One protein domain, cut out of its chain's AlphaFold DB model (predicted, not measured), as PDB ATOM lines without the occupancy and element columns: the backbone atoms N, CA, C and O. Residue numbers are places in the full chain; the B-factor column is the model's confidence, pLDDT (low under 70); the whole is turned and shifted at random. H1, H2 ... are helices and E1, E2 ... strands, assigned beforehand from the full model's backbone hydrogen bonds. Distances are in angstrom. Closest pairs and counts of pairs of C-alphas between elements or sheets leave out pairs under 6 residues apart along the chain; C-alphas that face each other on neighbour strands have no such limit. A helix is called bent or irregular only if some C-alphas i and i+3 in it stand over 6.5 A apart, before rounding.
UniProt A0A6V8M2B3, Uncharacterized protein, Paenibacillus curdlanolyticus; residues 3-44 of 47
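This is residues 3 to 44 of the 47 residues of an uncharacterized protein of Paenibacillus curdlanolyticus (UniProt A0A6V8M2B3). The model is a flat, open frame: a two-stranded hairpin, E1 and E2, makes one side, the long helix H1 folds back along another side, and the short helix H2 sits at the end where the hairpin turns. H1 begins near the far end of E2 and draws away from the hairpin along its course, and residues 30 to 35 lead from its end to H2. The printed part has 42 residues, with two named strands and two named helices in the order E1, E2, H1, H2; the sheet has the order E1 - E2 and is antiparallel, and the class is mixed, helices and strands. The whole is only just compact, close to loose, with a radius of gyration of the C-alphas of 10.5 A, and the C-alphas span 26 by 23 by 10 A.

E1, residues 3 to 6, and E2, residues 9 to 13, form a hairpin of antiparallel neighbours, with 159 degrees between their N-to-C directions. The C-alphas of Ser 3 and Met 12 face each other at 4.6 A. Across the pair, N 4 and O 11 are within hydrogen-bond range at 2.8 A, and N 6 and O 9 at 2.9 A. H1, residues 16 to 29, follows E2 after a tight link of 2 residues; their closest C-alphas, those of Met 12 and Val 19, are 6.8 A apart. E1 and H1 are apart. H2, residues 36 to 43, has its closest C-alpha to E2 at Leu 40, 7.0 A from that of Ser 9, and its closest to E1 at Arg 43, 7.5 A from that of Tyr 5. H1 and H2 are apart, though they follow each other in the chain. In H1 and H2 every O i to N i+4 pair is within hydrogen-bond range.

E1 begins at C-alpha 3, (-10.399, 22.505, -11.177), and measures 10.0 A from first to last C-alpha. E2 measures 13.3 A, from Ser 9 to Val 13. H1 begins at C-alpha 16, (-5.500, 10.068, -11.331), and measures 20.3 A to Arg 29. H2 measures 10.9 A and ends at C-alpha 43, (-20.531, 27.638, -7.889). Neither helix is bent.

The two C-alphas farthest apart are those of Lys 15 and Gly 32, at 28.5 A, while those of Ser 3 and Thr 44 are 12.6 A apart. The printed part has no cut. The link from E1 to E2 is tight, that from H1 to H2 is short with 6 residues, and no link is long. The mean pLDDT of the printed part is 80.5; it is under 70 at residues 30 to 34, residue 37 and residues 43 to 44.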
ATOM      1  N   SER A   3      -8.964  22.644 -10.888       87.69
ATOM      2  CA  SER A   3     -10.399  22.505 -11.177       87.69
ATOM      3  C   SER A   3     -10.916  23.748 -11.891       87.69
ATOM      4  O   SER A   3     -10.738  24.854 -11.385       87.69
ATOM      5  N   TYR A   4     -11.574  23.555 -13.028       87.69
ATOM      6  CA  TYR A   4     -12.188  24.606 -13.831       87.69
ATOM      7  C   TYR A   4     -13.703  24.439 -13.783       87.69
ATOM      8  O   TYR A   4     -14.215  23.350 -14.053       87.69
ATOM      9  N   TYR A   5     -14.394  25.518 -13.433       84.81
ATOM     10  CA  TYR A   5     -15.849  25.566 -13.376       84.81
ATOM     11  C   TYR A   5     -16.354  26.341 -14.588       84.81
ATOM     12  O   TYR A   5     -15.931  27.471 -14.828       84.81
ATOM     13  N   SER A   6     -17.253  25.728 -15.342       80.69
ATOM     14  CA  SER A   6     -18.010  26.354 -16.424       80.69
ATOM     15  C   SER A   6     -19.495  26.054 -16.230       80.69
ATOM     16  O   SER A   6     -19.867  25.289 -15.337       80.69
ATOM     17  N   HIS A   7     -20.366  26.694 -17.017       76.62
ATOM     18  CA  HIS A   7     -21.808  26.494 -16.883       76.62
ATOM     19  C   HIS A   7     -22.130  24.998 -17.015       76.62
ATOM     20  O   HIS A   7     -21.785  24.375 -18.020       76.62
ATOM     21  N   GLU A   8     -22.689  24.414 -15.951       77.94
ATOM     22  CA  GLU A   8     -23.061  22.990 -15.852       77.94
ATOM     23  C   GLU A   8     -21.923  21.984 -16.089       77.94
ATOM     24  O   GLU A   8     -22.162  20.791 -16.267       77.94
ATOM     25  N   SER A   9     -20.668  22.429 -16.041       82.25
ATOM     26  CA  SER A   9     -19.516  21.580 -16.334       82.25
ATOM     27  C   SER A   9     -18.369  21.798 -15.348       82.25
ATOM     28  O   SER A   9     -18.027  22.916 -14.965       82.25
ATOM     29  N   LEU A  10     -17.764  20.685 -14.931       86.62
ATOM     30  CA  LEU A  10     -16.588  20.644 -14.066       86.62
ATOM     31  C   LEU A  10     -15.468  19.911 -14.788       86.62
ATOM     32  O   LEU A  10     -15.586  18.719 -15.075       86.62
ATOM     33  N   ARG A  11     -14.355  20.599 -15.026       90.00
ATOM     34  CA  ARG A  11     -13.149  19.983 -15.582       90.00
ATOM     35  C   ARG A  11     -12.078  19.891 -14.507       90.00
ATOM     36  O   ARG A  11     -11.650  20.903 -13.960       90.00
ATOM     37  N   MET A  12     -11.626  18.675 -14.216       91.00
ATOM     38  CA  MET A  12     -10.544  18.414 -13.263       91.00
ATOM     39  C   MET A  12      -9.293  17.951 -14.006       91.00
ATOM     40  O   MET A  12      -9.372  17.071 -14.861       91.00
ATOM     41  N   VAL A  13      -8.140  18.530 -13.676       93.62
ATOM     42  CA  VAL A  13      -6.847  18.201 -14.288       93.62
ATOM     43  C   VAL A  13      -5.822  17.943 -13.184       93.62
ATOM     44  O   VAL A  13      -5.520  18.822 -12.376       93.62
ATOM     45  N   GLY A  14      -5.278  16.729 -13.131       94.12
ATOM     46  CA  GLY A  14      -4.318  16.307 -12.111       94.12
ATOM     47  C   GLY A  14      -3.962  14.829 -12.233       94.12
ATOM     48  O   GLY A  14      -4.365  14.158 -13.182       94.12
ATOM     49  N   LYS A  15      -3.211  14.312 -11.260       96.12
ATOM     50  CA  LYS A  15      -2.890  12.883 -11.167       96.12
ATOM     51  C   LYS A  15      -4.175  12.092 -10.907       96.12
ATOM     52  O   LYS A  15      -5.051  12.546 -10.174       96.12
ATOM     53  N   GLY A  16      -4.273  10.873 -11.439       95.88
ATOM     54  CA  GLY A  16      -5.500  10.068 -11.331       95.88
ATOM     55  C   GLY A  16      -5.983   9.837  -9.891       95.88
ATOM     56  O   GLY A  16      -7.186   9.798  -9.636       95.88
ATOM     57  N   TRP A  17      -5.062   9.744  -8.926       96.12
ATOM     58  CA  TRP A  17      -5.416   9.618  -7.510       96.12
ATOM     59  C   TRP A  17      -6.005  10.910  -6.919       96.12
ATOM     60  O   TRP A  17      -6.899  10.829  -6.081       96.12
ATOM     61  N   GLU A  18      -5.571  12.089  -7.381       94.81
ATOM     62  CA  GLU A  18      -6.130  13.378  -6.954       94.81
ATOM     63  C   GLU A  18      -7.578  13.517  -7.439       94.81
ATOM     64  O   GLU A  18      -8.445  13.944  -6.679       94.81
ATOM     65  N   VAL A  19      -7.852  13.088  -8.679       92.44
ATOM     66  CA  VAL A  19      -9.201  13.094  -9.273       92.44
ATOM     67  C   VAL A  19     -10.152  12.200  -8.496       92.44
ATOM     68  O   VAL A  19     -11.222  12.652  -8.092       92.44
ATOM     69  N   ARG A  20      -9.749  10.957  -8.215       92.75
ATOM     70  CA  ARG A  20     -10.574  10.030  -7.427       92.75
ATOM     71  C   ARG A  20     -10.829  10.546  -6.012       92.75
ATOM     72  O   ARG A  20     -11.958  10.457  -5.537       92.75
ATOM     73  N   ARG A  21      -9.812  11.117  -5.355       93.12
ATOM     74  CA  ARG A  21      -9.966  11.715  -4.021       93.12
ATOM     75  C   ARG A  21     -10.962  12.875  -4.043       93.12
ATOM     76  O   ARG A  21     -11.863  12.906  -3.214       93.12
ATOM     77  N   MET A  22     -10.845  13.778  -5.015       88.38
ATOM     78  CA  MET A  22     -11.719  14.949  -5.127       88.38
ATOM     79  C   MET A  22     -13.166  14.568  -5.454       88.38
ATOM     80  O   MET A  22     -14.086  15.121  -4.859       88.38
ATOM     81  N   LEU A  23     -13.385  13.583  -6.334       86.31
ATOM     82  CA  LEU A  23     -14.721  13.034  -6.590       86.31
ATOM     83  C   LEU A  23     -15.340  12.443  -5.320       86.31
ATOM     84  O   LEU A  23     -16.496  12.729  -5.021       86.31
ATOM     85  N   LYS A  24     -14.557  11.689  -4.540       88.69
ATOM     86  CA  LYS A  24     -15.014  11.126  -3.264       88.69
ATOM     87  C   LYS A  24     -15.386  12.224  -2.262       88.69
ATOM     88  O   LYS A  24     -16.456  12.174  -1.660       88.69
ATOM     89  N   GLU A  25     -14.545  13.245  -2.117       87.00
ATOM     90  CA  GLU A  25     -14.825  14.402  -1.257       87.00
ATOM     91  C   GLU A  25     -16.105  15.141  -1.679       87.00
ATOM     92  O   GLU A  25     -16.901  15.520  -0.819       87.00
ATOM     93  N   LEU A  26     -16.335  15.308  -2.986       81.69
ATOM     94  CA  LEU A  26     -17.557  15.916  -3.520       81.69
ATOM     95  C   LEU A  26     -18.794  15.080  -3.188       81.69
ATOM     96  O   LEU A  26     -19.779  15.639  -2.713       81.69
ATOM     97  N   THR A  27     -18.734  13.757  -3.360       80.44
ATOM     98  CA  THR A  27     -19.855  12.868  -3.012       80.44
ATOM     99  C   THR A  27     -20.164  12.863  -1.516       80.44
ATOM    100  O   THR A  27     -21.328  12.892  -1.138       80.44
ATOM    101  N   CYS A  28     -19.146  12.894  -0.646       78.62
ATOM    102  CA  CYS A  28     -19.351  12.874   0.805       78.62
ATOM    103  C   CYS A  28     -19.896  14.202   1.352       78.62
ATOM    104  O   CYS A  28     -20.656  14.201   2.315       78.62
ATOM    105  N   ARG A  29     -19.515  15.342   0.759       70.62
ATOM    106  CA  ARG A  29     -19.974  16.673   1.202       70.62
ATOM    107  C   ARG A  29     -21.412  16.987   0.788       70.62
ATOM    108  O   ARG A  29     -22.041  17.835   1.411       70.62
ATOM    109  N   ASN A  30     -21.935  16.313  -0.233       65.38
ATOM    110  CA  ASN A  30     -23.265  16.559  -0.790       65.38
ATOM    111  C   ASN A  30     -24.319  15.566  -0.257       65.38
ATOM    112  O   ASN A  30     -25.148  15.063  -1.006       65.38
ATOM    113  N   ALA A  31     -24.330  15.313   1.056       60.09
ATOM    114  CA  ALA A  31     -25.286  14.397   1.694       60.09
ATOM    115  C   ALA A  31     -26.773  14.796   1.520       60.09
ATOM    116  O   ALA A  31     -27.650  13.972   1.745       60.09
ATOM    117  N   GLY A  32     -27.063  16.039   1.108       58.84
ATOM    118  CA  GLY A  32     -28.424  16.544   0.873       58.84
ATOM    119  C   GLY A  32     -28.771  16.881  -0.583       58.84
ATOM    120  O   GLY A  32     -29.867  17.363  -0.834       58.84
ATOM    121  N   SER A  33     -27.860  16.684  -1.542       61.59
ATOM    122  CA  SER A  33     -28.081  17.007  -2.961       61.59
ATOM    123  C   SER A  33     -27.397  15.946  -3.819       61.59
ATOM    124  O   SER A  33     -26.170  15.911  -3.928       61.59
ATOM    125  N   SER A  34     -28.196  15.041  -4.394       63.06
ATOM    126  CA  SER A  34     -27.691  13.861  -5.112       63.06
ATOM    127  C   SER A  34     -27.038  14.198  -6.456       63.06
ATOM    128  O   SER A  34     -26.369  13.348  -7.043       63.06
ATOM    129  N   MET A  35     -27.201  15.432  -6.949       70.06
ATOM    130  CA  MET A  35     -26.869  15.790  -8.322       70.06
ATOM    131  C   MET A  35     -25.732  16.814  -8.412       70.06
ATOM    132  O   MET A  35     -25.803  17.926  -7.888       70.06
ATOM    133  N   LEU A  36     -24.685  16.458  -9.165       74.38
ATOM    134  CA  LEU A  36     -23.552  17.336  -9.490       74.38
ATOM    135  C   LEU A  36     -24.009  18.660 -10.132       74.38
ATOM    136  O   LEU A  36     -23.398  19.703  -9.916       74.38
ATOM    137  N   SER A  37     -25.101  18.629 -10.896       69.50
ATOM    138  CA  SER A  37     -25.694  19.802 -11.547       69.50
ATOM    139  C   SER A  37     -26.111  20.885 -10.542       69.50
ATOM    140  O   SER A  37     -25.854  22.065 -10.771       69.50
ATOM    141  N   GLU A  38     -26.683  20.509  -9.398       72.50
ATOM    142  CA  GLU A  38     -27.069  21.450  -8.340       72.50
ATOM    143  C   GLU A  38     -25.852  22.069  -7.655       72.50
ATOM    144  O   GLU A  38     -25.830  23.268  -7.369       72.50
ATOM    145  N   TYR A  39     -24.808  21.270  -7.438       74.31
ATOM    146  CA  TYR A  39     -23.535  21.759  -6.920       74.31
ATOM    147  C   TYR A  39     -22.900  22.791  -7.859       74.31
ATOM    148  O   TYR A  39     -22.423  23.837  -7.409       74.31
ATOM    149  N   LEU A  40     -22.925  22.527  -9.167       76.31
ATOM    150  CA  LEU A  40     -22.352  23.426 -10.163       76.31
ATOM    151  C   LEU A  40     -23.151  24.722 -10.273       76.31
ATOM    152  O   LEU A  40     -22.540  25.784 -10.259       76.31
ATOM    153  N   LYS A  41     -24.489  24.672 -10.228       73.19
ATOM    154  CA  LYS A  41     -25.343  25.876 -10.187       73.19
ATOM    155  C   LYS A  41     -24.996  26.831  -9.037       73.19
ATOM    156  O   LYS A  41     -25.072  28.040  -9.221       73.19
ATOM    157  N   ARG A  42     -24.581  26.314  -7.874       70.19
ATOM    158  CA  ARG A  42     -24.165  27.139  -6.718       70.19
ATOM    159  C   ARG A  42     -22.794  27.792  -6.891       70.19
ATOM    160  O   ARG A  42     -22.506  28.775  -6.217       70.19
ATOM    161  N   ARG A  43     -21.928  27.212  -7.726       69.12
ATOM    162  CA  ARG A  43     -20.531  27.638  -7.889       69.12
ATOM    163  C   ARG A  43     -20.250  28.387  -9.181       69.12
ATOM    164  O   ARG A  43     -19.185  28.994  -9.277       69.12
ATOM    165  N   THR A  44     -21.159  28.376 -10.151       65.50
ATOM    166  CA  THR A  44     -21.030  29.235 -11.326       65.50
ATOM    167  C   THR A  44     -21.187  30.695 -10.884       65.50
ATOM    168  O   THR A  44     -22.242  31.044 -10.350       65.50
TER     169      THR A  44